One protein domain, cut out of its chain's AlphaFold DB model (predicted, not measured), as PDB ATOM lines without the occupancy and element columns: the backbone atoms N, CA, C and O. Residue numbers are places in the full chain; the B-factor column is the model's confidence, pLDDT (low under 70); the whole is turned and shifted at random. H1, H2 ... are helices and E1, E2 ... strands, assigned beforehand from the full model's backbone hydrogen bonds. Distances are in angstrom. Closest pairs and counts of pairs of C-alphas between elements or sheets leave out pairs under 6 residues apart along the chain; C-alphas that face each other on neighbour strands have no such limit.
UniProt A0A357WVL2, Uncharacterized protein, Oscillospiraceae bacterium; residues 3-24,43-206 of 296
ATOM      1  N   ALA A   3      80.602  46.865  78.478       84.31
ATOM      2  CA  ALA A   3      79.473  47.045  79.382       84.31
ATOM      3  C   ALA A   3      78.227  47.509  78.597       84.31
ATOM      4  O   ALA A   3      78.190  47.437  77.362       84.31
ATOM      5  N   ALA A   4      77.204  47.976  79.319       84.56
ATOM      6  CA  ALA A   4      75.988  48.549  78.745       84.56
ATOM      7  C   ALA A   4      76.295  49.640  77.698       84.56
ATOM      8  O   ALA A   4      77.302  50.347  77.785       84.56
ATOM      9  N   GLY A   5      75.453  49.735  76.664       83.88
ATOM     10  CA  GLY A   5      75.643  50.686  75.558       83.88
ATOM     11  C   GLY A   5      76.883  50.418  74.691       83.88
ATOM     12  O   GLY A   5      77.366  51.322  74.007       83.88
ATOM     13  N   GLY A   6      77.462  49.211  74.760       85.88
ATOM     14  CA  GLY A   6      78.669  48.835  74.014       85.88
ATOM     15  C   GLY A   6      79.932  49.585  74.457       85.88
ATOM     16  O   GLY A   6      80.897  49.675  73.697       85.88
ATOM     17  N   LEU A   7      79.916  50.187  75.649       88.56
ATOM     18  CA  LEU A   7      81.026  50.975  76.186       88.56
ATOM     19  C   LEU A   7      82.113  50.074  76.785       88.56
ATOM     20  O   LEU A   7      81.832  48.926  77.131       88.56
ATOM     21  N   PRO A   8      83.360  50.550  76.935       87.06
ATOM     22  CA  PRO A   8      84.399  49.804  77.640       87.06
ATOM     23  C   PRO A   8      83.976  49.443  79.069       87.06
ATOM     24  O   PRO A   8      83.392  50.269  79.770       87.06
ATOM     25  N   ALA A   9      84.255  48.214  79.505       85.81
ATOM     26  CA  ALA A   9      83.935  47.784  80.865       85.81
ATOM     27  C   ALA A   9      84.806  48.488  81.923       85.81
ATOM     28  O   ALA A   9      85.970  48.802  81.671       85.81
ATOM     29  N   ALA A  10      84.235  48.698  83.110       84.69
ATOM     30  CA  ALA A  10      84.941  49.242  84.266       84.69
ATOM     31  C   ALA A  10      86.022  48.277  84.789       84.69
ATOM     32  O   ALA A  10      85.951  47.056  84.576       84.69
ATOM     33  N   ARG A  11      87.043  48.813  85.475       83.31
ATOM     34  CA  ARG A  11      88.214  48.019  85.895       83.31
ATOM     35  C   ARG A  11      87.854  46.944  86.918       83.31
ATOM     36  O   ARG A  11      88.472  45.882  86.926       83.31
ATOM     37  N   ASN A  12      86.859  47.196  87.763       84.19
ATOM     38  CA  ASN A  12      86.337  46.224  88.723       84.19
ATOM     39  C   ASN A  12      85.780  44.963  88.027       84.19
ATOM     40  O   ASN A  12      86.109  43.852  88.443       84.19
ATOM     41  N   ILE A  13      85.019  45.117  86.937       86.88
ATOM     42  CA  ILE A  13      84.492  44.006  86.134       86.88
ATOM     43  C   ILE A  13      85.657  43.249  85.487       86.88
ATOM     44  O   ILE A  13      85.703  42.023  85.568       86.88
ATOM     45  N   GLU A  14      86.624  43.961  84.891       86.69
ATOM     46  CA  GLU A  14      87.830  43.347  84.308       86.69
ATOM     47  C   GLU A  14      88.601  42.517  85.341       86.69
ATOM     48  O   GLU A  14      88.853  41.337  85.102       86.69
ATOM     49  N   ARG A  15      88.894  43.088  86.514       86.62
ATOM     50  CA  ARG A  15      89.601  42.400  87.606       86.62
ATOM     51  C   ARG A  15      88.840  41.186  88.128       86.62
ATOM     52  O   ARG A  15      89.461  40.173  88.423       86.62
ATOM     53  N   ASN A  16      87.515  41.269  88.242       89.00
ATOM     54  CA  ASN A  16      86.696  40.142  88.690       89.00
ATOM     55  C   ASN A  16      86.786  38.965  87.704       89.00
ATOM     56  O   ASN A  16      87.009  37.827  88.117       89.00
ATOM     57  N   VAL A  17      86.689  39.250  86.400       89.88
ATOM     58  CA  VAL A  17      86.848  38.239  85.346       89.88
ATOM     59  C   VAL A  17      88.265  37.659  85.346       89.88
ATOM     60  O   VAL A  17      88.414  36.440  85.332       89.88
ATOM     61  N   GLU A  18      89.299  38.504  85.418       90.19
ATOM     62  CA  GLU A  18      90.706  38.082  85.507       90.19
ATOM     63  C   GLU A  18      90.943  37.162  86.723       90.19
ATOM     64  O   GLU A  18      91.535  36.091  86.582       90.19
ATOM     65  N   ALA A  19      90.431  37.532  87.902       91.12
ATOM     66  CA  ALA A  19      90.592  36.766  89.138       91.12
ATOM     67  C   ALA A  19      89.907  35.394  89.080       91.12
ATOM     68  O   ALA A  19      90.498  34.394  89.495       91.12
ATOM     69  N   ARG A  20      88.686  35.315  88.538       92.69
ATOM     70  CA  ARG A  20      87.966  34.039  88.374       92.69
ATOM     71  C   ARG A  20      88.638  33.121  87.362       92.69
ATOM     72  O   ARG A  20      88.751  31.925  87.607       92.69
ATOM     73  N   LEU A  21      89.141  33.676  86.258       92.50
ATOM     74  CA  LEU A  21      89.907  32.910  85.274       92.50
ATOM     75  C   LEU A  21      91.200  32.343  85.872       92.50
ATOM     76  O   LEU A  21      91.533  31.194  85.601       92.50
ATOM     77  N   ALA A  22      91.913  33.127  86.687       92.62
ATOM     78  CA  ALA A  22      93.172  32.705  87.300       92.62
ATOM     79  C   ALA A  22      92.984  31.676  88.427       92.62
ATOM     80  O   ALA A  22      93.761  30.732  88.534       92.62
ATOM     81  N   SER A  23      91.961  31.856  89.264       92.44
ATOM     82  CA  SER A  23      91.658  30.951  90.384       92.44
ATOM     83  C   SER A  23      90.911  29.685  89.961       92.44
ATOM     84  O   SER A  23      90.867  28.721  90.721       92.44
ATOM     85  N   GLY A  24      90.303  29.682  88.772       90.25
ATOM     86  CA  GLY A  24      89.394  28.620  88.348       90.25
ATOM     87  C   GLY A  24      88.061  28.622  89.105       90.25
ATOM     88  O   GLY A  24      87.321  27.638  89.024       90.25
ATOM     89  N   MET A  43      70.229  39.896  64.370       88.81
ATOM     90  CA  MET A  43      70.657  41.221  64.842       88.81
ATOM     91  C   MET A  43      71.347  42.032  63.735       88.81
ATOM     92  O   MET A  43      71.258  43.257  63.710       88.81
ATOM     93  N   ARG A  44      71.980  41.360  62.762       88.50
ATOM     94  CA  ARG A  44      72.550  42.029  61.583       88.50
ATOM     95  C   ARG A  44      71.484  42.749  60.759       88.50
ATOM     96  O   ARG A  44      71.755  43.826  60.237       88.50
ATOM     97  N   GLN A  45      70.286  42.172  60.651       90.81
ATOM     98  CA  GLN A  45      69.181  42.809  59.937       90.81
ATOM     99  C   GLN A  45      68.634  43.996  60.723       90.81
ATOM    100  O   GLN A  45      68.396  45.035  60.122       90.81
ATOM    101  N   LEU A  46      68.520  43.887  62.050       93.69
ATOM    102  CA  LEU A  46      68.123  45.019  62.894       93.69
ATOM    103  C   LEU A  46      69.100  46.190  62.754       93.69
ATOM    104  O   LEU A  46      68.677  47.313  62.513       93.69
ATOM    105  N   TYR A  47      70.405  45.918  62.797       95.00
ATOM    106  CA  TYR A  47      71.421  46.947  62.583       95.00
ATOM    107  C   TYR A  47      71.368  47.547  61.169       95.00
ATOM    108  O   TYR A  47      71.486  48.757  61.002       95.00
ATOM    109  N   ARG A  48      71.127  46.728  60.136       95.94
ATOM    110  CA  ARG A  48      70.911  47.229  58.771       95.94
ATOM    111  C   ARG A  48      69.701  48.165  58.695       95.94
ATOM    112  O   ARG A  48      69.795  49.201  58.045       95.94
ATOM    113  N   GLN A  49      68.586  47.798  59.327       96.06
ATOM    114  CA  GLN A  49      67.381  48.628  59.365       96.06
ATOM    115  C   GLN A  49      67.625  49.935  60.115       96.06
ATOM    116  O   GLN A  49      67.204  50.982  59.637       96.06
ATOM    117  N   GLU A  50      68.378  49.891  61.215       96.19
ATOM    118  CA  GLU A  50      68.793  51.096  61.933       96.19
ATOM    119  C   GLU A  50      69.563  52.042  61.006       96.19
ATOM    120  O   GLU A  50      69.177  53.200  60.872       96.19
ATOM    121  N   LEU A  51      70.568  51.547  60.270       97.50
ATOM    122  CA  LEU A  51      71.332  52.363  59.316       97.50
ATOM    123  C   LEU A  51      70.458  52.966  58.204       97.50
ATOM    124  O   LEU A  51      70.661  54.119  57.829       97.50
ATOM    125  N   ILE A  52      69.485  52.210  57.682       97.75
ATOM    126  CA  ILE A  52      68.523  52.711  56.684       97.75
ATOM    127  C   ILE A  52      67.647  53.811  57.301       97.75
ATOM    128  O   ILE A  52      67.431  54.854  56.684       97.75
ATOM    129  N   SER A  53      67.186  53.618  58.536       97.06
ATOM    130  CA  SER A  53      66.318  54.571  59.232       97.06
ATOM    131  C   SER A  53      66.984  55.924  59.507       97.06
ATOM    132  O   SER A  53      66.285  56.921  59.670       97.06
ATOM    133  N   MET A  54      68.323  55.992  59.492       96.69
ATOM    134  CA  MET A  54      69.067  57.242  59.687       96.69
ATOM    135  C   MET A  54      68.905  58.237  58.531       96.69
ATOM    136  O   MET A  54      69.189  59.420  58.717       96.69
ATOM    137  N   ALA A  55      68.473  57.773  57.354       96.94
ATOM    138  CA  ALA A  55      68.283  58.590  56.159       96.94
ATOM    139  C   ALA A  55      66.874  58.387  55.561       96.94
ATOM    140  O   ALA A  55      66.737  57.849  54.463       96.94
ATOM    141  N   PRO A  56      65.799  58.817  56.252       95.50
ATOM    142  CA  PRO A  56      64.422  58.473  55.885       95.50
ATOM    143  C   PRO A  56      63.948  59.059  54.547       95.50
ATOM    144  O   PRO A  56      62.973  58.569  53.989       95.50
ATOM    145  N   MET A  57      64.622  60.085  54.014       94.75
ATOM    146  CA  MET A  57      64.329  60.645  52.680       94.75
ATOM    147  C   MET A  57      65.203  60.040  51.571       94.75
ATOM    148  O   MET A  57      65.218  60.559  50.459       94.75
ATOM    149  N   GLY A  58      65.965  58.989  51.880       95.75
ATOM    150  CA  GLY A  58      66.969  58.447  50.977       95.75
ATOM    151  C   GLY A  58      68.162  59.385  50.777       95.75
ATOM    152  O   GLY A  58      68.323  60.417  51.434       95.75
ATOM    153  N   LEU A  59      69.025  58.975  49.858       97.00
ATOM    154  CA  LEU A  59      70.279  59.606  49.459       97.00
ATOM    155  C   LEU A  59      70.357  59.735  47.925       97.00
ATOM    156  O   LEU A  59      71.449  59.841  47.367       97.00
ATOM    157  N   ASP A  60      69.210  59.726  47.238       95.38
ATOM    158  CA  ASP A  60      69.135  59.878  45.784       95.38
ATOM    159  C   ASP A  60      69.842  61.155  45.318       95.38
ATOM    160  O   ASP A  60      69.716  62.228  45.920       95.38
ATOM    161  N   GLY A  61      70.587  61.059  44.220       92.12
ATOM    162  CA  GLY A  61      71.384  62.167  43.684       92.12
ATOM    163  C   GLY A  61      72.738  62.373  44.372       92.12
ATOM    164  O   GLY A  61      73.529  63.170  43.877       92.12
ATOM    165  N   LEU A  62      73.041  61.645  45.453       95.25
ATOM    166  CA  LEU A  62      74.407  61.514  45.959       95.25
ATOM    167  C   LEU A  62      75.078  60.278  45.365       95.25
ATOM    168  O   LEU A  62      74.436  59.253  45.120       95.25
ATOM    169  N   SER A  63      76.393  60.351  45.196       95.25
ATOM    170  CA  SER A  63      77.212  59.230  44.756       95.25
ATOM    171  C   SER A  63      78.392  59.035  45.704       95.25
ATOM    172  O   SER A  63      79.113  59.977  46.024       95.25
ATOM    173  N   ALA A  64      78.572  57.810  46.196       96.06
ATOM    174  CA  ALA A  64      79.610  57.487  47.165       96.06
ATOM    175  C   ALA A  64      80.129  56.061  46.970       96.06
ATOM    176  O   ALA A  64      79.369  55.117  46.752       96.06
ATOM    177  N   THR A  65      81.440  55.889  47.105       96.94
ATOM    178  CA  THR A  65      82.091  54.574  47.122       96.94
ATOM    179  C   THR A  65      82.539  54.222  48.534       96.94
ATOM    180  O   THR A  65      83.014  55.077  49.273       96.94
ATOM    181  N   VAL A  66      82.425  52.951  48.922       97.06
ATOM    182  CA  VAL A  66      82.887  52.481  50.237       97.06
ATOM    183  C   VAL A  66      84.172  51.679  50.075       97.06
ATOM    184  O   VAL A  66      84.251  50.773  49.243       97.06
ATOM    185  N   ARG A  67      85.182  51.985  50.888       95.50
ATOM    186  CA  ARG A  67      86.422  51.214  51.026       95.50
ATOM    187  C   ARG A  67      86.678  50.931  52.500       95.50
ATOM    188  O   ARG A  67      86.242  51.678  53.366       95.50
ATOM    189  N   GLY A  68      87.432  49.884  52.787       93.12
ATOM    190  CA  GLY A  68      87.842  49.556  54.145       93.12
ATOM    191  C   GLY A  68      88.725  48.320  54.163       93.12
ATOM    192  O   GLY A  68      88.844  47.625  53.152       93.12
ATOM    193  N   SER A  69      89.350  48.053  55.308       86.00
ATOM    194  CA  SER A  69      90.150  46.838  55.505       86.00
ATOM    195  C   SER A  69      89.284  45.583  55.615       86.00
ATOM    196  O   SER A  69      89.712  44.497  55.234       86.00
ATOM    197  N   ASP A  70      88.058  45.740  56.122       93.81
ATOM    198  CA  ASP A  70      87.206  44.623  56.509       93.81
ATOM    199  C   ASP A  70      86.047  44.470  55.523       93.81
ATOM    200  O   ASP A  70      85.295  45.415  55.259       93.81
ATOM    201  N   TYR A  71      85.878  43.256  55.000       93.81
ATOM    202  CA  TYR A  71      84.871  42.959  53.980       93.81
ATOM    203  C   TYR A  71      83.436  43.151  54.487       93.81
ATOM    204  O   TYR A  71      82.637  43.805  53.820       93.81
ATOM    205  N   GLU A  72      83.109  42.623  55.672       93.62
ATOM    206  CA  GLU A  72      81.734  42.629  56.196       93.62
ATOM    207  C   GLU A  72      81.178  44.053  56.419       93.62
ATOM    208  O   GLU A  72      80.128  44.356  55.844       93.62
ATOM    209  N   PRO A  73      81.852  44.970  57.153       95.38
ATOM    210  CA  PRO A  73      81.355  46.339  57.328       95.38
ATOM    211  C   PRO A  73      81.279  47.115  56.007       95.38
ATOM    212  O   PRO A  73      80.309  47.831  55.764       95.38
ATOM    213  N   THR A  74      82.269  46.932  55.127       96.56
ATOM    214  CA  THR A  74      82.321  47.586  53.808       96.56
ATOM    215  C   THR A  74      81.133  47.175  52.942       96.56
ATOM    216  O   THR A  74      80.434  48.026  52.389       96.56
ATOM    217  N   LYS A  75      80.864  45.866  52.851       96.00
ATOM    218  CA  LYS A  75      79.742  45.326  52.080       96.00
ATOM    219  C   LYS A  75      78.398  45.754  52.658       96.00
ATOM    220  O   LYS A  75      77.490  46.087  51.896       96.00
ATOM    221  N   LEU A  76      78.269  45.751  53.985       96.62
ATOM    222  CA  LEU A  76      77.051  46.185  54.659       96.62
ATOM    223  C   LEU A  76      76.738  47.651  54.347       96.62
ATOM    224  O   LEU A  76      75.631  47.939  53.896       96.62
ATOM    225  N   LEU A  77      77.706  48.557  54.522       97.38
ATOM    226  CA  LEU A  77      77.497  49.976  54.241       97.38
ATOM    227  C   LEU A  77      77.172  50.214  52.765       97.38
ATOM    228  O   LEU A  77      76.201  50.897  52.468       97.38
ATOM    229  N   ALA A  78      77.913  49.599  51.840       97.19
ATOM    230  CA  ALA A  78      77.629  49.722  50.409       97.19
ATOM    231  C   ALA A  78      76.205  49.247  50.064       97.19
ATOM    232  O   ALA A  78      75.490  49.904  49.307       97.19
ATOM    233  N   SER A  79      75.761  48.135  50.661       97.12
ATOM    234  CA  SER A  79      74.400  47.626  50.478       97.12
ATOM    235  C   SER A  79      73.341  48.572  51.047       97.12
ATOM    236  O   SER A  79      72.303  48.760  50.412       97.12
ATOM    237  N   VAL A  80      73.584  49.176  52.213       97.88
ATOM    238  CA  VAL A  80      72.691  50.179  52.814       97.88
ATOM    239  C   VAL A  80      72.605  51.424  51.939       97.88
ATOM    240  O   VAL A  80      71.501  51.842  51.608       97.88
ATOM    241  N   LEU A  81      73.737  51.972  51.498       97.69
ATOM    242  CA  LEU A  81      73.776  53.166  50.649       97.69
ATOM    243  C   LEU A  81      73.045  52.944  49.324       97.69
ATOM    244  O   LEU A  81      72.239  53.779  48.927       97.69
ATOM    245  N   SER A  82      73.239  51.782  48.696       96.94
ATOM    246  CA  SER A  82      72.481  51.402  47.501       96.94
ATOM    247  C   SER A  82      70.983  51.248  47.778       96.94
ATOM    248  O   SER A  82      70.181  51.600  46.920       96.94
ATOM    249  N   THR A  83      70.590  50.749  48.957       97.38
ATOM    250  CA  THR A  83      69.169  50.660  49.359       97.38
ATOM    251  C   THR A  83      68.562  52.053  49.545       97.38
ATOM    252  O   THR A  83      67.394  52.259  49.242       97.38
ATOM    253  N   LEU A  84      69.366  53.013  50.007       97.56
ATOM    254  CA  LEU A  84      68.992  54.415  50.181       97.56
ATOM    255  C   LEU A  84      69.042  55.229  48.875       97.56
ATOM    256  O   LEU A  84      68.805  56.427  48.928       97.56
ATOM    257  N   GLY A  85      69.372  54.633  47.724       96.50
ATOM    258  CA  GLY A  85      69.428  55.345  46.436       96.50
ATOM    259  C   GLY A  85      70.741  56.087  46.152       96.50
ATOM    260  O   GLY A  85      70.854  56.801  45.157       96.50
ATOM    261  N   CYS A  86      71.773  55.909  46.984       96.81
ATOM    262  CA  CYS A  86      73.091  56.484  46.727       96.81
ATOM    263  C   CYS A  86      73.827  55.693  45.633       96.81
ATOM    264  O   CYS A  86      73.982  54.469  45.723       96.81
ATOM    265  N   ALA A  87      74.303  56.390  44.602       94.75
ATOM    266  CA  ALA A  87      74.950  55.765  43.457       94.75
ATOM    267  C   ALA A  87      76.389  55.304  43.792       94.75
ATOM    268  O   ALA A  87      77.162  56.064  44.379       94.75
ATOM    269  N   PRO A  88      76.810  54.088  43.393       90.88
ATOM    270  CA  PRO A  88      78.097  53.512  43.797       90.88
ATOM    271  C   PRO A  88      79.296  53.977  42.948       90.88
ATOM    272  O   PRO A  88      80.349  53.346  42.979       90.88
ATOM    273  N   ASN A  89      79.148  55.029  42.144       85.25
ATOM    274  CA  ASN A  89      80.124  55.489  41.147       85.25
ATOM    275  C   ASN A  89      80.527  56.962  41.340       85.25
ATOM    276  O   ASN A  89      80.783  57.665  40.367       85.25
ATOM    277  N   GLY A  90      80.561  57.420  42.592       82.19
ATOM    278  CA  GLY A  90      80.931  58.788  42.951       82.19
ATOM    279  C   GLY A  90      82.403  58.985  43.284       82.19
ATOM    280  O   GLY A  90      83.103  58.050  43.683       82.19
ATOM    281  N   ASP A  91      82.835  60.239  43.182       90.75
ATOM    282  CA  ASP A  91      84.173  60.674  43.584       90.75
ATOM    283  C   ASP A  91      84.355  60.708  45.107       90.75
ATOM    284  O   ASP A  91      85.479  60.545  45.594       90.75
ATOM    285  N   LEU A  92      83.253  60.861  45.854       96.06
ATOM    286  CA  LEU A  92      83.229  60.774  47.310       96.06
ATOM    287  C   LEU A  92      83.488  59.329  47.750       96.06
ATOM    288  O   LEU A  92      82.810  58.383  47.339       96.06
ATOM    289  N   ARG A  93      84.484  59.147  48.614       97.06
ATOM    290  CA  ARG A  93      84.917  57.841  49.121       97.06
ATOM    291  C   ARG A  93      84.811  57.814  50.632       97.06
ATOM    292  O   ARG A  93      85.409  58.635  51.319       97.06
ATOM    293  N   LEU A  94      84.092  56.827  51.144       97.88
ATOM    294  CA  LEU A  94      83.949  56.534  52.560       97.88
ATOM    295  C   LEU A  94      84.932  55.424  52.919       97.88
ATOM    296  O   LEU A  94      84.816  54.299  52.433       97.88
ATOM    297  N   HIS A  95      85.914  55.736  53.751       97.50
ATOM    298  CA  HIS A  95      86.934  54.806  54.210       97.50
ATOM    299  C   HIS A  95      86.615  54.342  55.632       97.50
ATOM    300  O   HIS A  95      86.748  55.096  56.595       97.50
ATOM    301  N   LEU A  96      86.203  53.086  55.771       97.12
ATOM    302  CA  LEU A  96      85.957  52.453  57.057       97.12
ATOM    303  C   LEU A  96      87.257  51.892  57.636       97.12
ATOM    304  O   LEU A  96      87.962  51.104  56.999       97.12
ATOM    305  N   GLY A  97      87.548  52.276  58.876       93.81
ATOM    306  CA  GLY A  97      88.613  51.667  59.666       93.81
ATOM    307  C   GLY A  97      88.259  50.251  60.133       93.81
ATOM    308  O   GLY A  97      87.150  49.756  59.918       93.81
ATOM    309  N   ALA A  98      89.195  49.620  60.842       90.19
ATOM    310  CA  ALA A  98      89.013  48.279  61.393       90.19
ATOM    311  C   ALA A  98      87.719  48.163  62.224       90.19
ATOM    312  O   ALA A  98      87.407  49.003  63.079       90.19
ATOM    313  N   GLY A  99      86.955  47.109  61.957       90.62
ATOM    314  CA  GLY A  99      85.659  46.814  62.553       90.62
ATOM    315  C   GLY A  99      84.547  47.802  62.194       90.62
ATOM    316  O   GLY A  99      83.517  47.777  62.857       90.62
ATOM    317  N   GLY A 100      84.750  48.701  61.223       93.50
ATOM    318  CA  GLY A 100      83.769  49.727  60.858       93.50
ATOM    319  C   GLY A 100      83.569  50.813  61.920       93.50
ATOM    320  O   GLY A 100      82.565  51.511  61.893       93.50
ATOM    321  N   ARG A 101      84.496  50.973  62.875       92.69
ATOM    322  CA  ARG A 101      84.330  51.882  64.033       92.69
ATOM    323  C   ARG A 101      84.731  53.332  63.781       92.69
ATOM    324  O   ARG A 101      84.405  54.210  64.571       92.69
ATOM    325  N   ARG A 102      85.508  53.570  62.729       94.25
ATOM    326  CA  ARG A 102      86.012  54.891  62.345       94.25
ATOM    327  C   ARG A 102      85.708  55.123  60.878       94.25
ATOM    328  O   ARG A 102      85.724  54.170  60.100       94.25
ATOM    329  N   LEU A 103      85.471  56.377  60.532       97.56
ATOM    330  CA  LEU A 103      85.201  56.814  59.175       97.56
ATOM    331  C   LEU A 103      86.228  57.864  58.777       97.56
ATOM    332  O   LEU A 103      86.445  58.807  59.521       97.56
ATOM    333  N   SER A 104      86.793  57.757  57.590       97.56
ATOM    334  CA  SER A 104      87.455  58.872  56.914       97.56
ATOM    335  C   SER A 104      86.746  59.109  55.595       97.56
ATOM    336  O   SER A 104      86.184  58.175  55.024       97.56
ATOM    337  N   ILE A 105      86.739  60.345  55.118       97.81
ATOM    338  CA  ILE A 105      86.080  60.692  53.858       97.81
ATOM    339  C   ILE A 105      87.132  61.284  52.937       97.81
ATOM    340  O   ILE A 105      88.000  62.025  53.381       97.81
ATOM    341  N   PHE A 106      87.092  60.936  51.662       96.94
ATOM    342  CA  PHE A 106      87.895  61.595  50.646       96.94
ATOM    343  C   PHE A 106      86.982  62.087  49.535       96.94
ATOM    344  O   PHE A 106      86.190  61.310  49.008       96.94
ATOM    345  N   GLU A 107      87.136  63.343  49.147       94.50
ATOM    346  CA  GLU A 107      86.482  63.928  47.978       94.50
ATOM    347  C   GLU A 107      87.506  64.816  47.255       94.50
ATOM    348  O   GLU A 107      88.277  65.494  47.931       94.50
ATOM    349  N   PRO A 108      87.570  64.832  45.910       92.06
ATOM    350  CA  PRO A 108      88.577  65.609  45.185       92.06
ATOM    351  C   PRO A 108      88.604  67.101  45.532       92.06
ATOM    352  O   PRO A 108      89.683  67.685  45.573       92.06
ATOM    353  N   GLU A 109      87.442  67.706  45.797       89.94
ATOM    354  CA  GLU A 109      87.330  69.127  46.139       89.94
ATOM    355  C   GLU A 109      87.668  69.405  47.613       89.94
ATOM    356  O   GLU A 109      88.370  70.368  47.914       89.94
ATOM    357  N   ALA A 110      87.207  68.550  48.533       91.12
ATOM    358  CA  ALA A 110      87.413  68.716  49.975       91.12
ATOM    359  C   ALA A 110      88.766  68.178  50.482       91.12
ATOM    360  O   ALA A 110      89.207  68.514  51.582       91.12
ATOM    361  N   GLY A 111      89.421  67.311  49.709       93.88
ATOM    362  CA  GLY A 111      90.603  66.570  50.129       93.88
ATOM    363  C   GLY A 111      90.277  65.403  51.069       93.88
ATOM    364  O   GLY A 111      89.197  64.810  51.032       93.88
ATOM    365  N   TYR A 112      91.262  65.022  51.886       95.00
ATOM    366  CA  TYR A 112      91.131  63.919  52.840       95.00
ATOM    367  C   TYR A 112      90.663  64.424  54.207       95.00
ATOM    368  O   TYR A 112      91.348  65.214  54.854       95.00
ATOM    369  N   VAL A 113      89.526  63.906  54.662       96.06
ATOM    370  CA  VAL A 113      88.905  64.186  55.956       96.06
ATOM    371  C   VAL A 113      89.233  63.061  56.930       96.06
ATOM    372  O   VAL A 113      88.790  61.916  56.768       96.06
ATOM    373  N   TRP A 114      90.001  63.398  57.960       95.38
ATOM    374  CA  TRP A 114      90.487  62.455  58.964       95.38
ATOM    375  C   TRP A 114      89.371  61.974  59.910       95.38
ATOM    376  O   TRP A 114      88.361  62.667  60.069       95.38
ATOM    377  N   PRO A 115      89.527  60.810  60.574       95.56
ATOM    378  CA  PRO A 115      88.539  60.295  61.527       95.56
ATOM    379  C   PRO A 115      88.100  61.273  62.615       95.56
ATOM    380  O   PRO A 115      86.945  61.289  63.026       95.56
ATOM    381  N   GLU A 116      89.021  62.095  63.092       95.44
ATOM    382  CA  GLU A 116      88.762  63.082  64.127       95.44
ATOM    383  C   GLU A 116      87.867  64.213  63.600       95.44
ATOM    384  O   GLU A 116      86.996  64.704  64.319       95.44
ATOM    385  N   GLN A 117      88.016  64.568  62.321       95.75
ATOM    386  CA  GLN A 117      87.176  65.552  61.642       95.75
ATOM    387  C   GLN A 117      85.793  64.978  61.307       95.75
ATOM    388  O   GLN A 117      84.800  65.666  61.503       95.75
ATOM    389  N   THR A 118      85.683  63.718  60.872       96.94
ATOM    390  CA  THR A 118      84.367  63.083  60.630       96.94
ATOM    391  C   THR A 118      83.572  62.893  61.927       96.94
ATOM    392  O   THR A 118      82.351  63.080  61.943       96.94
ATOM    393  N   LEU A 119      84.259  62.599  63.037       97.12
ATOM    394  CA  LEU A 119      83.666  62.622  64.372       97.12
ATOM    395  C   LEU A 119      83.179  64.033  64.724       97.12
ATOM    396  O   LEU A 119      82.034  64.181  65.152       97.12
ATOM    397  N   ALA A 120      84.001  65.064  64.502       97.19
ATOM    398  CA  ALA A 120      83.618  66.456  64.744       97.19
ATOM    399  C   ALA A 120      82.427  66.904  63.877       97.19
ATOM    400  O   ALA A 120      81.543  67.587  64.383       97.19
ATOM    401  N   LEU A 121      82.336  66.458  62.619       97.25
ATOM    402  CA  LEU A 121      81.164  66.673  61.763       97.25
ATOM    403  C   LEU A 121      79.906  66.031  62.348       97.25
ATOM    404  O   LEU A 121      78.856  66.662  62.424       97.25
ATOM    405  N   SER A 122      80.008  64.782  62.799       97.00
ATOM    406  CA  SER A 122      78.873  64.089  63.418       97.00
ATOM    407  C   SER A 122      78.429  64.758  64.723       97.00
ATOM    408  O   SER A 122      77.232  64.782  65.012       97.00
ATOM    409  N   CYS A 123      79.384  65.328  65.467       97.38
ATOM    410  CA  CYS A 123      79.145  66.149  66.650       97.38
ATOM    411  C   CYS A 123      78.456  67.470  66.295       97.38
ATOM    412  O   CYS A 123      77.459  67.801  66.920       97.38
ATOM    413  N   LEU A 124      78.917  68.186  65.264       96.88
ATOM    414  CA  LEU A 124      78.279  69.411  64.769       96.88
ATOM    415  C   LEU A 124      76.792  69.179  64.452       96.88
ATOM    416  O   LEU A 124      75.941  69.936  64.907       96.88
ATOM    417  N   ILE A 125      76.482  68.090  63.741       96.19
ATOM    418  CA  ILE A 125      75.101  67.707  63.403       96.19
ATOM    419  C   ILE A 125      74.251  67.490  64.666       96.19
ATOM    420  O   ILE A 125      73.059  67.788  64.670       96.19
ATOM    421  N   GLU A 126      74.836  66.944  65.732       96.31
ATOM    422  CA  GLU A 126      74.133  66.715  66.998       96.31
ATOM    423  C   GLU A 126      73.959  68.012  67.807       96.31
ATOM    424  O   GLU A 126      72.896  68.237  68.383       96.31
ATOM    425  N   LEU A 127      74.959  68.895  67.787       96.31
ATOM    426  CA  LEU A 127      74.921  70.203  68.445       96.31
ATOM    427  C   LEU A 127      73.852  71.115  67.846       96.31
ATOM    428  O   LEU A 127      73.120  71.770  68.578       96.31
ATOM    429  N   GLU A 128      73.693  71.111  66.524       94.94
ATOM    430  CA  GLU A 128      72.618  71.856  65.856       94.94
ATOM    431  C   GLU A 128      71.213  71.401  66.249       94.94
ATOM    432  O   GLU A 128      70.257  72.167  66.133       94.94
ATOM    433  N   ARG A 129      71.074  70.157  66.717       93.38
ATOM    434  CA  ARG A 129      69.805  69.619  67.220       93.38
ATOM    435  C   ARG A 129      69.526  70.016  68.667       93.38
ATOM    436  O   ARG A 129      68.462  69.676  69.175       93.38
ATOM    437  N   GLY A 130      70.445  70.723  69.322       94.12
ATOM    438  CA  GLY A 130      70.271  71.175  70.696       94.12
ATOM    439  C   GLY A 130      70.689  70.153  71.757       94.12
ATOM    440  O   GLY A 130      70.217  70.239  72.892       94.12
ATOM    441  N   ASN A 131      71.519  69.164  71.411       93.75
ATOM    442  CA  ASN A 131      71.875  68.060  72.305       93.75
ATOM    443  C   ASN A 131      73.328  68.147  72.799       93.75
ATOM    444  O   ASN A 131      74.249  68.449  72.040       93.75
ATOM    445  N   ASP A 132      73.539  67.786  74.068       95.94
ATOM    446  CA  ASP A 132      74.877  67.523  74.611       95.94
ATOM    447  C   ASP A 132      75.504  66.282  73.955       95.94
ATOM    448  O   ASP A 132      74.805  65.370  73.502       95.94
ATOM    449  N   ILE A 133      76.835  66.194  73.962       96.75
ATOM    450  CA  ILE A 133      77.569  65.077  73.351       96.75
ATOM    451  C   ILE A 133      78.329  64.296  74.418       96.75
ATOM    452  O   ILE A 133      78.923  64.879  75.319       96.75
ATOM    453  N   ALA A 134      78.371  62.973  74.293       96.19
ATOM    454  CA  ALA A 134      79.261  62.108  75.039       96.19
ATOM    455  C   ALA A 134      80.357  61.508  74.152       96.19
ATOM    456  O   ALA A 134      80.079  60.822  73.169       96.19
ATOM    457  N   LEU A 135      81.617  61.726  74.529       94.56
ATOM    458  CA  LEU A 135      82.792  61.304  73.764       94.56
ATOM    459  C   LEU A 135      83.788  60.531  74.632       94.56
ATOM    460  O   LEU A 135      83.801  60.690  75.855       94.56
ATOM    461  N   PRO A 136      84.656  59.698  74.032       90.94
ATOM    462  CA  PRO A 136      85.731  59.080  74.788       90.94
ATOM    463  C   PRO A 136      86.713  60.142  75.297       90.94
ATOM    464  O   PRO A 136      86.861  61.231  74.731       90.94
ATOM    465  N   TYR A 137      87.420  59.819  76.378       88.69
ATOM    466  CA  TYR A 137      88.349  60.756  77.012       88.69
ATOM    467  C   TYR A 137      89.474  61.253  76.083       88.69
ATOM    468  O   TYR A 137      89.980  62.359  76.272       88.69
ATOM    469  N   ASP A 138      89.831  60.471  75.062       88.38
ATOM    470  CA  ASP A 138      90.855  60.790  74.064       88.38
ATOM    471  C   ASP A 138      90.327  61.493  72.800       88.38
ATOM    472  O   ASP A 138      91.109  61.762  71.892       88.38
ATOM    473  N   ALA A 139      89.031  61.825  72.729       92.06
ATOM    474  CA  ALA A 139      88.492  62.604  71.614       92.06
ATOM    475  C   ALA A 139      89.087  64.031  71.559       92.06
ATOM    476  O   ALA A 139      89.410  64.583  72.619       92.06
ATOM    477  N   PRO A 140      89.168  64.661  70.372       92.88
ATOM    478  CA  PRO A 140      89.726  66.006  70.222       92.88
ATOM    479  C   PRO A 140      89.065  67.045  71.143       92.88
ATOM    480  O   PRO A 140      87.841  67.086  71.288       92.88
ATOM    481  N   MET A 141      89.875  67.904  71.754       91.62
ATOM    482  CA  MET A 141      89.469  69.079  72.531       91.62
ATOM    483  C   MET A 141      88.835  70.156  71.647       91.62
ATOM    484  O   MET A 141      88.002  70.925  72.120       91.62
ATOM    485  N   ALA A 142      89.155  70.191  70.352       93.06
ATOM    486  CA  ALA A 142      88.483  71.059  69.390       93.06
ATOM    487  C   ALA A 142      86.953  70.879  69.397       93.06
ATOM    488  O   ALA A 142      86.224  71.847  69.179       93.06
ATOM    489  N   ILE A 143      86.457  69.675  69.714       95.44
ATOM    490  CA  ILE A 143      85.018  69.399  69.802       95.44
ATOM    491  C   ILE A 143      84.392  70.041  71.051       95.44
ATOM    492  O   ILE A 143      83.233  70.437  71.005       95.44
ATOM    493  N   GLU A 144      85.142  70.216  72.144       94.06
ATOM    494  CA  GLU A 144      84.657  70.984  73.304       94.06
ATOM    495  C   GLU A 144      84.447  72.450  72.943       94.06
ATOM    496  O   GLU A 144      83.372  72.986  73.191       94.06
ATOM    497  N   ARG A 145      85.425  73.068  72.272       92.00
ATOM    498  CA  ARG A 145      85.309  74.462  71.807       92.00
ATOM    499  C   ARG A 145      84.140  74.630  70.841       92.00
ATOM    500  O   ARG A 145      83.435  75.631  70.889       92.00
ATOM    501  N   LEU A 146      83.934  73.641  69.969       94.81
ATOM    502  CA  LEU A 146      82.777  73.601  69.083       94.81
ATOM    503  C   LEU A 146      81.470  73.517  69.886       94.81
ATOM    504  O   LEU A 146      80.561  74.289  69.626       94.81
ATOM    505  N   ALA A 147      81.368  72.636  70.881       95.94
ATOM    506  CA  ALA A 147      80.164  72.522  71.704       95.94
ATOM    507  C   ALA A 147      79.857  73.812  72.483       95.94
ATOM    508  O   ALA A 147      78.705  74.244  72.512       95.94
ATOM    509  N   GLU A 148      80.883  74.470  73.031       94.44
ATOM    510  CA  GLU A 148      80.759  75.757  73.726       94.44
ATOM    511  C   GLU A 148      80.165  76.847  72.822       94.44
ATOM    512  O   GLU A 148      79.296  77.599  73.263       94.44
ATOM    513  N   GLN A 149      80.564  76.901  71.544       93.44
ATOM    514  CA  GLN A 149      80.010  77.850  70.566       93.44
ATOM    515  C   GLN A 149      78.510  77.648  70.317       93.44
ATOM    516  O   GLN A 149      77.811  78.611  70.008       93.44
ATOM    517  N   TYR A 150      78.015  76.419  70.469       94.75
ATOM    518  CA  TYR A 150      76.597  76.076  70.330       94.75
ATOM    519  C   TYR A 150      75.856  76.066  71.680       94.75
ATOM    520  O   TYR A 150      74.671  75.760  71.719       94.75
ATOM    521  N   GLY A 151      76.516  76.420  72.791       94.50
ATOM    522  CA  GLY A 151      75.903  76.461  74.125       94.50
ATOM    523  C   GLY A 151      75.689  75.090  74.779       94.50
ATOM    524  O   GLY A 151      74.928  74.988  75.741       94.50
ATOM    525  N   HIS A 152      76.367  74.050  74.293       96.25
ATOM    526  CA  HIS A 152      76.248  72.669  74.768       96.25
ATOM    527  C   HIS A 152      77.539  72.163  75.405       96.25
ATOM    528  O   HIS A 152      78.590  72.804  75.347       96.25
ATOM    529  N   ARG A 153      77.466  70.989  76.041       94.50
ATOM    530  CA  ARG A 153      78.597  70.392  76.758       94.50
ATOM    531  C   ARG A 153      79.018  69.060  76.157       94.50
ATOM    532  O   ARG A 153      78.195  68.266  75.702       94.50
ATOM    533  N   VAL A 154      80.319  68.786  76.244       95.81
ATOM    534  CA  VAL A 154      80.885  67.462  75.970       95.81
ATOM    535  C   VAL A 154      81.119  66.736  77.293       95.81
ATOM    536  O   VAL A 154      81.937  67.154  78.111       95.81
ATOM    537  N   LYS A 155      80.419  65.624  77.507       94.38
ATOM    538  CA  LYS A 155      80.628  64.708  78.634       94.38
ATOM    539  C   LYS A 155      81.615  63.618  78.222       94.38
ATOM    540  O   LYS A 155      81.403  62.927  77.230       94.38
ATOM    541  N   ARG A 156      82.701  63.428  78.969       91.38
ATOM    542  CA  ARG A 156      83.718  62.428  78.612       91.38
ATOM    543  C   ARG A 156      83.587  61.164  79.439       91.38
ATOM    544  O   ARG A 156      83.568  61.243  80.660       91.38
ATOM    545  N   TYR A 157      83.549  60.014  78.774       90.31
ATOM    546  CA  TYR A 157      83.628  58.715  79.440       90.31
ATOM    547  C   TYR A 157      85.041  58.131  79.346       90.31
ATOM    548  O   TYR A 157      85.764  58.314  78.358       90.31
ATOM    549  N   LEU A 158      85.434  57.408  80.389       86.31
ATOM    550  CA  LEU A 158      86.738  56.778  80.540       86.31
ATOM    551  C   LEU A 158      86.743  55.402  79.856       86.31
ATOM    552  O   LEU A 158      85.720  54.718  79.757       86.31
ATOM    553  N   ASN A 159      87.906  54.954  79.388       81.00
ATOM    554  CA  ASN A 159      88.079  53.615  78.821       81.00
ATOM    555  C   ASN A 159      88.141  52.524  79.898       81.00
ATOM    556  O   ASN A 159      87.902  51.351  79.600       81.00
ATOM    557  N   CYS A 160      88.538  52.880  81.115       75.06
ATOM    558  CA  CYS A 160      88.682  51.970  82.237       75.06
ATOM    559  C   CYS A 160      88.463  52.720  83.562       75.06
ATOM    560  O   CYS A 160      89.416  52.916  84.316       75.06
ATOM    561  N   PRO A 161      87.224  53.151  83.850       76.62
ATOM    562  CA  PRO A 161      86.941  53.861  85.085       76.62
ATOM    563  C   PRO A 161      87.193  52.944  86.291       76.62
ATOM    564  O   PRO A 161      86.966  51.722  86.235       76.62
ATOM    565  N   ALA A 162      87.726  53.538  87.357       71.06
ATOM    566  CA  ALA A 162      87.966  52.857  88.626       71.06
ATOM    567  C   ALA A 162      86.667  52.679  89.434       71.06
ATOM    568  O   ALA A 162      86.534  51.696  90.165       71.06
ATOM    569  N   ASP A 163      85.719  53.596  89.248       72.06
ATOM    570  CA  ASP A 163      84.418  53.715  89.905       72.06
ATOM    571  C   ASP A 163      83.338  54.179  88.897       72.06
ATOM    572  O   ASP A 163      83.530  54.062  87.689       72.06
ATOM    573  N   ASP A 164      82.196  54.679  89.373       74.94
ATOM    574  CA  ASP A 164      81.098  55.183  88.533       74.94
ATOM    575  C   ASP A 164      81.185  56.706  88.274       74.94
ATOM    576  O   ASP A 164      80.174  57.351  87.991       74.94
ATOM    577  N   CYS A 165      82.380  57.313  88.355       78.56
ATOM    578  CA  CYS A 165      82.557  58.765  88.189       78.56
ATOM    579  C   CYS A 165      82.093  59.314  86.828       78.56
ATOM    580  O   CYS A 165      81.758  60.493  86.720       78.56
ATOM    581  N   ASP A 166      82.045  58.475  85.789       85.88
ATOM    582  CA  ASP A 166      81.640  58.839  84.430       85.88
ATOM    583  C   ASP A 166      80.244  58.312  84.043       85.88
ATOM    584  O   ASP A 166      79.895  58.300  82.858       85.88
ATOM    585  N   ALA A 167      79.423  57.898  85.019       86.94
ATOM    586  CA  ALA A 167      78.104  57.299  84.788       86.94
ATOM    587  C   ALA A 167      77.191  58.164  83.899       86.94
ATOM    588  O   ALA A 167      76.599  57.652  82.945       86.94
ATOM    589  N   ASP A 168      77.142  59.477  84.137       90.00
ATOM    590  CA  ASP A 168      76.351  60.420  83.335       90.00
ATOM    591  C   ASP A 168      76.816  60.479  81.873       90.00
ATOM    592  O   ASP A 168      76.000  60.526  80.946       90.00
ATOM    593  N   ALA A 169      78.134  60.465  81.647       91.81
ATOM    594  CA  ALA A 169      78.710  60.453  80.306       91.81
ATOM    595  C   ALA A 169      78.409  59.126  79.596       91.81
ATOM    596  O   ALA A 169      78.084  59.112  78.410       91.81
ATOM    597  N   ARG A 170      78.468  58.007  80.325       91.25
ATOM    598  CA  ARG A 170      78.160  56.669  79.804       91.25
ATOM    599  C   ARG A 170      76.687  56.503  79.457       91.25
ATOM    600  O   ARG A 170      76.378  55.912  78.422       91.25
ATOM    601  N   TYR A 171      75.793  57.038  80.284       92.25
ATOM    602  CA  TYR A 171      74.358  57.038  80.017       92.25
ATOM    603  C   TYR A 171      74.048  57.765  78.705       92.25
ATOM    604  O   TYR A 171      73.414  57.197  77.817       92.25
ATOM    605  N   LEU A 172      74.592  58.974  78.527       94.12
ATOM    606  CA  LEU A 172      74.440  59.727  77.280       94.12
ATOM    607  C   LEU A 172      75.085  58.990  76.091       94.12
ATOM    608  O   LEU A 172      74.450  58.826  75.048       94.12
ATOM    609  N   ALA A 173      76.294  58.447  76.256       93.19
ATOM    610  CA  ALA A 173      77.000  57.726  75.196       93.19
ATOM    611  C   ALA A 173      76.267  56.464  74.712       93.19
ATOM    612  O   ALA A 173      76.452  56.053  73.563       93.19
ATOM    613  N   ALA A 174      75.435  55.842  75.554       91.56
ATOM    614  CA  ALA A 174      74.609  54.701  75.164       91.56
ATOM    615  C   ALA A 174      73.547  55.071  74.111       91.56
ATOM    616  O   ALA A 174      73.201  54.227  73.290       91.56
ATOM    617  N   SER A 175      73.090  56.328  74.100       90.69
ATOM    618  CA  SER A 175      72.177  56.864  73.077       90.69
ATOM    619  C   SER A 175      72.898  57.384  71.823       90.69
ATOM    620  O   SER A 175      72.284  57.564  70.775       90.69
ATOM    621  N   GLN A 176      74.218  57.578  71.894       93.69
ATOM    622  CA  GLN A 176      75.048  58.152  70.829       93.69
ATOM    623  C   GLN A 176      75.993  57.105  70.229       93.69
ATOM    624  O   GLN A 176      77.213  57.275  70.173       93.69
ATOM    625  N   LEU A 177      75.426  55.983  69.774       92.69
ATOM    626  CA  LEU A 177      76.191  54.891  69.154       92.69
ATOM    627  C   LEU A 177      77.002  55.362  67.940       92.69
ATOM    628  O   LEU A 177      78.118  54.889  67.725       92.69
ATOM    629  N   TRP A 178      76.476  56.355  67.216       94.38
ATOM    630  CA  TRP A 178      77.120  56.964  66.058       94.38
ATOM    631  C   TRP A 178      78.537  57.471  66.350       94.38
ATOM    632  O   TRP A 178      79.389  57.375  65.478       94.38
ATOM    633  N   ALA A 179      78.853  57.918  67.570       93.88
ATOM    634  CA  ALA A 179      80.193  58.416  67.901       93.88
ATOM    635  C   ALA A 179      81.284  57.325  67.831       93.88
ATOM    636  O   ALA A 179      82.478  57.627  67.809       93.88
ATOM    637  N   ARG A 180      80.890  56.045  67.821       92.31
ATOM    638  CA  ARG A 180      81.782  54.871  67.817       92.31
ATOM    639  C   ARG A 180      81.541  53.941  66.622       92.31
ATOM    640  O   ARG A 180      82.085  52.834  66.593       92.31
ATOM    641  N   ASP A 181      80.721  54.376  65.671       95.44
ATOM    642  CA  ASP A 181      80.258  53.582  64.539       95.44
ATOM    643  C   ASP A 181      80.424  54.380  63.238       95.44
ATOM    644  O   ASP A 181      79.708  55.343  62.963       95.44
ATOM    645  N   GLY A 182      81.397  53.974  62.422       96.69
ATOM    646  CA  GLY A 182      81.727  54.633  61.164       96.69
ATOM    647  C   GLY A 182      80.645  54.502  60.096       96.69
ATOM    648  O   GLY A 182      80.539  55.381  59.241       96.69
ATOM    649  N   LEU A 183      79.815  53.457  60.143       97.56
ATOM    650  CA  LEU A 183      78.705  53.285  59.207       97.56
ATOM    651  C   LEU A 183      77.580  54.256  59.561       97.56
ATOM    652  O   LEU A 183      77.053  54.929  58.677       97.56
ATOM    653  N   MET A 184      77.277  54.389  60.854       97.81
ATOM    654  CA  MET A 184      76.321  55.382  61.341       97.81
ATOM    655  C   MET A 184      76.798  56.811  61.058       97.81
ATOM    656  O   MET A 184      76.010  57.623  60.577       97.81
ATOM    657  N   MET A 185      78.080  57.127  61.291       97.81
ATOM    658  CA  MET A 185      78.645  58.436  60.919       97.81
ATOM    659  C   MET A 185      78.499  58.702  59.420       97.81
ATOM    660  O   MET A 185      78.117  59.801  59.029       97.81
ATOM    661  N   SER A 186      78.733  57.686  58.583       97.62
ATOM    662  CA  SER A 186      78.598  57.812  57.127       97.62
ATOM    663  C   SER A 186      77.170  58.173  56.733       97.62
ATOM    664  O   SER A 186      76.955  59.160  56.034       97.62
ATOM    665  N   ALA A 187      76.190  57.401  57.214       97.62
ATOM    666  CA  ALA A 187      74.782  57.640  56.922       97.62
ATOM    667  C   ALA A 187      74.327  59.019  57.428       97.62
ATOM    668  O   ALA A 187      73.672  59.751  56.691       97.62
ATOM    669  N   ARG A 188      74.736  59.413  58.644       97.25
ATOM    670  CA  ARG A 188      74.412  60.723  59.234       97.25
ATOM    671  C   ARG A 188      74.959  61.890  58.424       97.25
ATOM    672  O   ARG A 188      74.210  62.823  58.153       97.25
ATOM    673  N   ILE A 189      76.240  61.850  58.054       97.75
ATOM    674  CA  ILE A 189      76.888  62.942  57.315       97.75
ATOM    675  C   ILE A 189      76.269  63.070  55.921       97.75
ATOM    676  O   ILE A 189      75.860  64.165  55.541       97.75
ATOM    677  N   LEU A 190      76.128  61.960  55.187       97.56
ATOM    678  CA  LEU A 190      75.520  61.979  53.853       97.56
ATOM    679  C   LEU A 190      74.071  62.462  53.891       97.56
ATOM    680  O   LEU A 190      73.665  63.273  53.059       97.56
ATOM    681  N   TYR A 191      73.295  61.993  54.868       97.88
ATOM    682  CA  TYR A 191      71.921  62.440  55.025       97.88
ATOM    683  C   TYR A 191      71.858  63.934  55.325       97.88
ATOM    684  O   TYR A 191      71.092  64.647  54.685       97.88
ATOM    685  N   TYR A 192      72.707  64.436  56.221       97.69
ATOM    686  CA  TYR A 192      72.767  65.860  56.533       97.69
ATOM    687  C   TYR A 192      73.135  66.717  55.312       97.69
ATOM    688  O   TYR A 192      72.489  67.738  55.069       97.69
ATOM    689  N   MET A 193      74.111  66.281  54.505       96.50
ATOM    690  CA  MET A 193      74.453  66.929  53.232       96.50
ATOM    691  C   MET A 193      73.248  66.975  52.287       96.50
ATOM    692  O   MET A 193      72.937  68.026  51.727       96.50
ATOM    693  N   LYS A 194      72.516  65.858  52.163       95.88
ATOM    694  CA  LYS A 194      71.310  65.766  51.332       95.88
ATOM    695  C   LYS A 194      70.184  66.674  51.829       95.88
ATOM    696  O   LYS A 194      69.576  67.365  51.018       95.88
ATOM    697  N   GLN A 195      69.896  66.665  53.131       96.38
ATOM    698  CA  GLN A 195      68.804  67.444  53.725       96.38
ATOM    699  C   GLN A 195      69.000  68.947  53.545       96.38
ATOM    700  O   GLN A 195      68.039  69.658  53.269       96.38
ATOM    701  N   ASN A 196      70.236  69.416  53.711       95.62
ATOM    702  CA  ASN A 196      70.560  70.839  53.680       95.62
ATOM    703  C   ASN A 196      71.041  71.312  52.302       95.62
ATOM    704  O   ASN A 196      71.262  72.504  52.122       95.62
ATOM    705  N   ASN A 197      71.187  70.395  51.338       95.38
ATOM    706  CA  ASN A 197      71.730  70.662  50.008       95.38
ATOM    707  C   ASN A 197      73.087  71.387  50.063       95.38
ATOM    708  O   ASN A 197      73.286  72.399  49.392       95.38
ATOM    709  N   ILE A 198      73.998  70.865  50.889       95.44
ATOM    710  CA  ILE A 198      75.346  71.411  51.098       95.44
ATOM    711  C   ILE A 198      76.420  70.412  50.671       95.44
ATOM    712  O   ILE A 198      76.232  69.195  50.780       95.44
ATOM    713  N   SER A 199      77.569  70.921  50.232       95.12
ATOM    714  CA  SER A 199      78.732  70.085  49.916       95.12
ATOM    715  C   SER A 199      79.527  69.695  51.167       95.12
ATOM    716  O   SER A 199      79.400  70.300  52.237       95.12
ATOM    717  N   LEU A 200      80.396  68.685  51.044       95.81
ATOM    718  CA  LEU A 200      81.293  68.292  52.134       95.81
ATOM    719  C   LEU A 200      82.254  69.436  52.488       95.81
ATOM    720  O   LEU A 200      82.464  69.721  53.666       95.81
ATOM    721  N   SER A 201      82.783  70.139  51.483       95.06
ATOM    722  CA  SER A 201      83.641  71.317  51.659       95.06
ATOM    723  C   SER A 201      82.951  72.458  52.416       95.06
ATOM    724  O   SER A 201      83.583  73.131  53.230       95.06
ATOM    725  N   GLU A 202      81.662  72.702  52.164       95.12
ATOM    726  CA  GLU A 202      80.871  73.688  52.916       95.12
ATOM    727  C   GLU A 202      80.677  73.268  54.365       95.12
ATOM    728  O   GLU A 202      80.824  74.087  55.272       95.12
ATOM    729  N   LEU A 203      80.398  71.987  54.587       95.25
ATOM    730  CA  LEU A 203      80.218  71.446  55.921       95.25
ATOM    731  C   LEU A 203      81.523  71.506  56.741       95.25
ATOM    732  O   LEU A 203      81.501  71.912  57.902       95.25
ATOM    733  N   LEU A 204      82.671  71.188  56.134       95.31
ATOM    734  CA  LEU A 204      83.987  71.279  56.779       95.31
ATOM    735  C   LEU A 204      84.367  72.709  57.168       95.31
ATOM    736  O   LEU A 204      84.962  72.906  58.224       95.31
ATOM    737  N   ARG A 205      83.981  73.715  56.371       94.56
ATOM    738  CA  ARG A 205      84.213  75.139  56.687       94.56
ATOM    739  C   ARG A 205      83.541  75.597  57.986       94.56
ATOM    740  O   ARG A 205      83.885  76.657  58.502       94.56
ATOM    741  N   ARG A 206      82.588  74.820  58.508       94.19
ATOM    742  CA  ARG A 206      81.887  75.095  59.771       94.19
ATOM    743  C   ARG A 206      82.601  74.523  60.993       94.19
ATOM    744  O   ARG A 206      82.219  74.851  62.113       94.19
TER     745      ARG A 206
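This is residues 3 to 24 and 43 to 206 of the 296 residues of an uncharacterized protein of Oscillospiraceae bacterium (UniProt A0A357WVL2). A four-stranded sheet, E1 to E4, with H3 and H8 packed over one face and the other face bare, makes the larger lobe; strands E5 and E6 with H5 and H6 make a smaller lobe, and H4 and H7 lie between the two. Residues 15 to 24 stick out as an arm. The printed part has 186 residues, with nine named helices and six named strands in the order H1 H2 E1 H3 E2 E3 E4 H4 E5 H5 E6 H6 H7 H8 H9; the sheet E1 E2 E3 E4 is mixed, the pair E5 E6 parallel. The class is mixed, helices and strands, and the whole is compact, with a radius of gyration of the C-alphas of 17.7 A and spans of 58 by 39 by 27 A.

H1, residues 11 to 23, touches no helix. H2, residues 43 to 53, H3, residues 71 to 83, and H8, residues 182 to 196, form a bundle, helices side by side; the C-alphas of Ile 52 and Val 80, the closest of H2 and H3, are 6.2 A apart. E1, residues 63 to 68, H3 and E2, residues 87 to 96, are a strand-helix-strand unit, parallel neighbour strands with a helix between; N 65 and O 92 are 2.9 A apart. E2 bends by 102 degrees at residue 90. E2, E3, residues 103 to 107, and E4, residues 111 to 113, form a meander, each strand the antiparallel neighbour of the one before, with N 93 and O 106 at 2.8 A and N 113 and O 105 at 2.7 A. H4, residues 115 to 127, touches H8, with the C-alphas of Ser 122 and Met 185 closest at 6.2 A. E5, residues 133 to 136, H5, residues 142 to 149, and E6, residues 154 to 157, form a second such unit, its crossover right-handed; N 155 and O 133 are 2.8 A apart. H6, residues 167 to 175, comes closest to E5 at the C-alphas of Ala 173 and Ala 134, 4.9 A apart. H7, residues 177 to 180, and H8 touch only at the corner. H8, the hub, and H3 are on the same face of the sheet, two layers, at heights of 9.5 A and 7.5 A. H9, residues 200 to 204, only grazes that sheet. Every O i to N i+4 pair is within hydrogen-bond range in H1 to H5, H8 and H9; H6 has 4 of 5, and H7 is too short.

H1 begins at C-alpha 11 (88.214, 48.019, 85.895); H9 ends at C-alpha 204 (83.987, 71.279, 56.779). H8 is 21.1 A long.

Residues 25 to 42 are not printed, with 32.6 A across the cut. No link printed whole is long. No printed residue is under 70 in pLDDT.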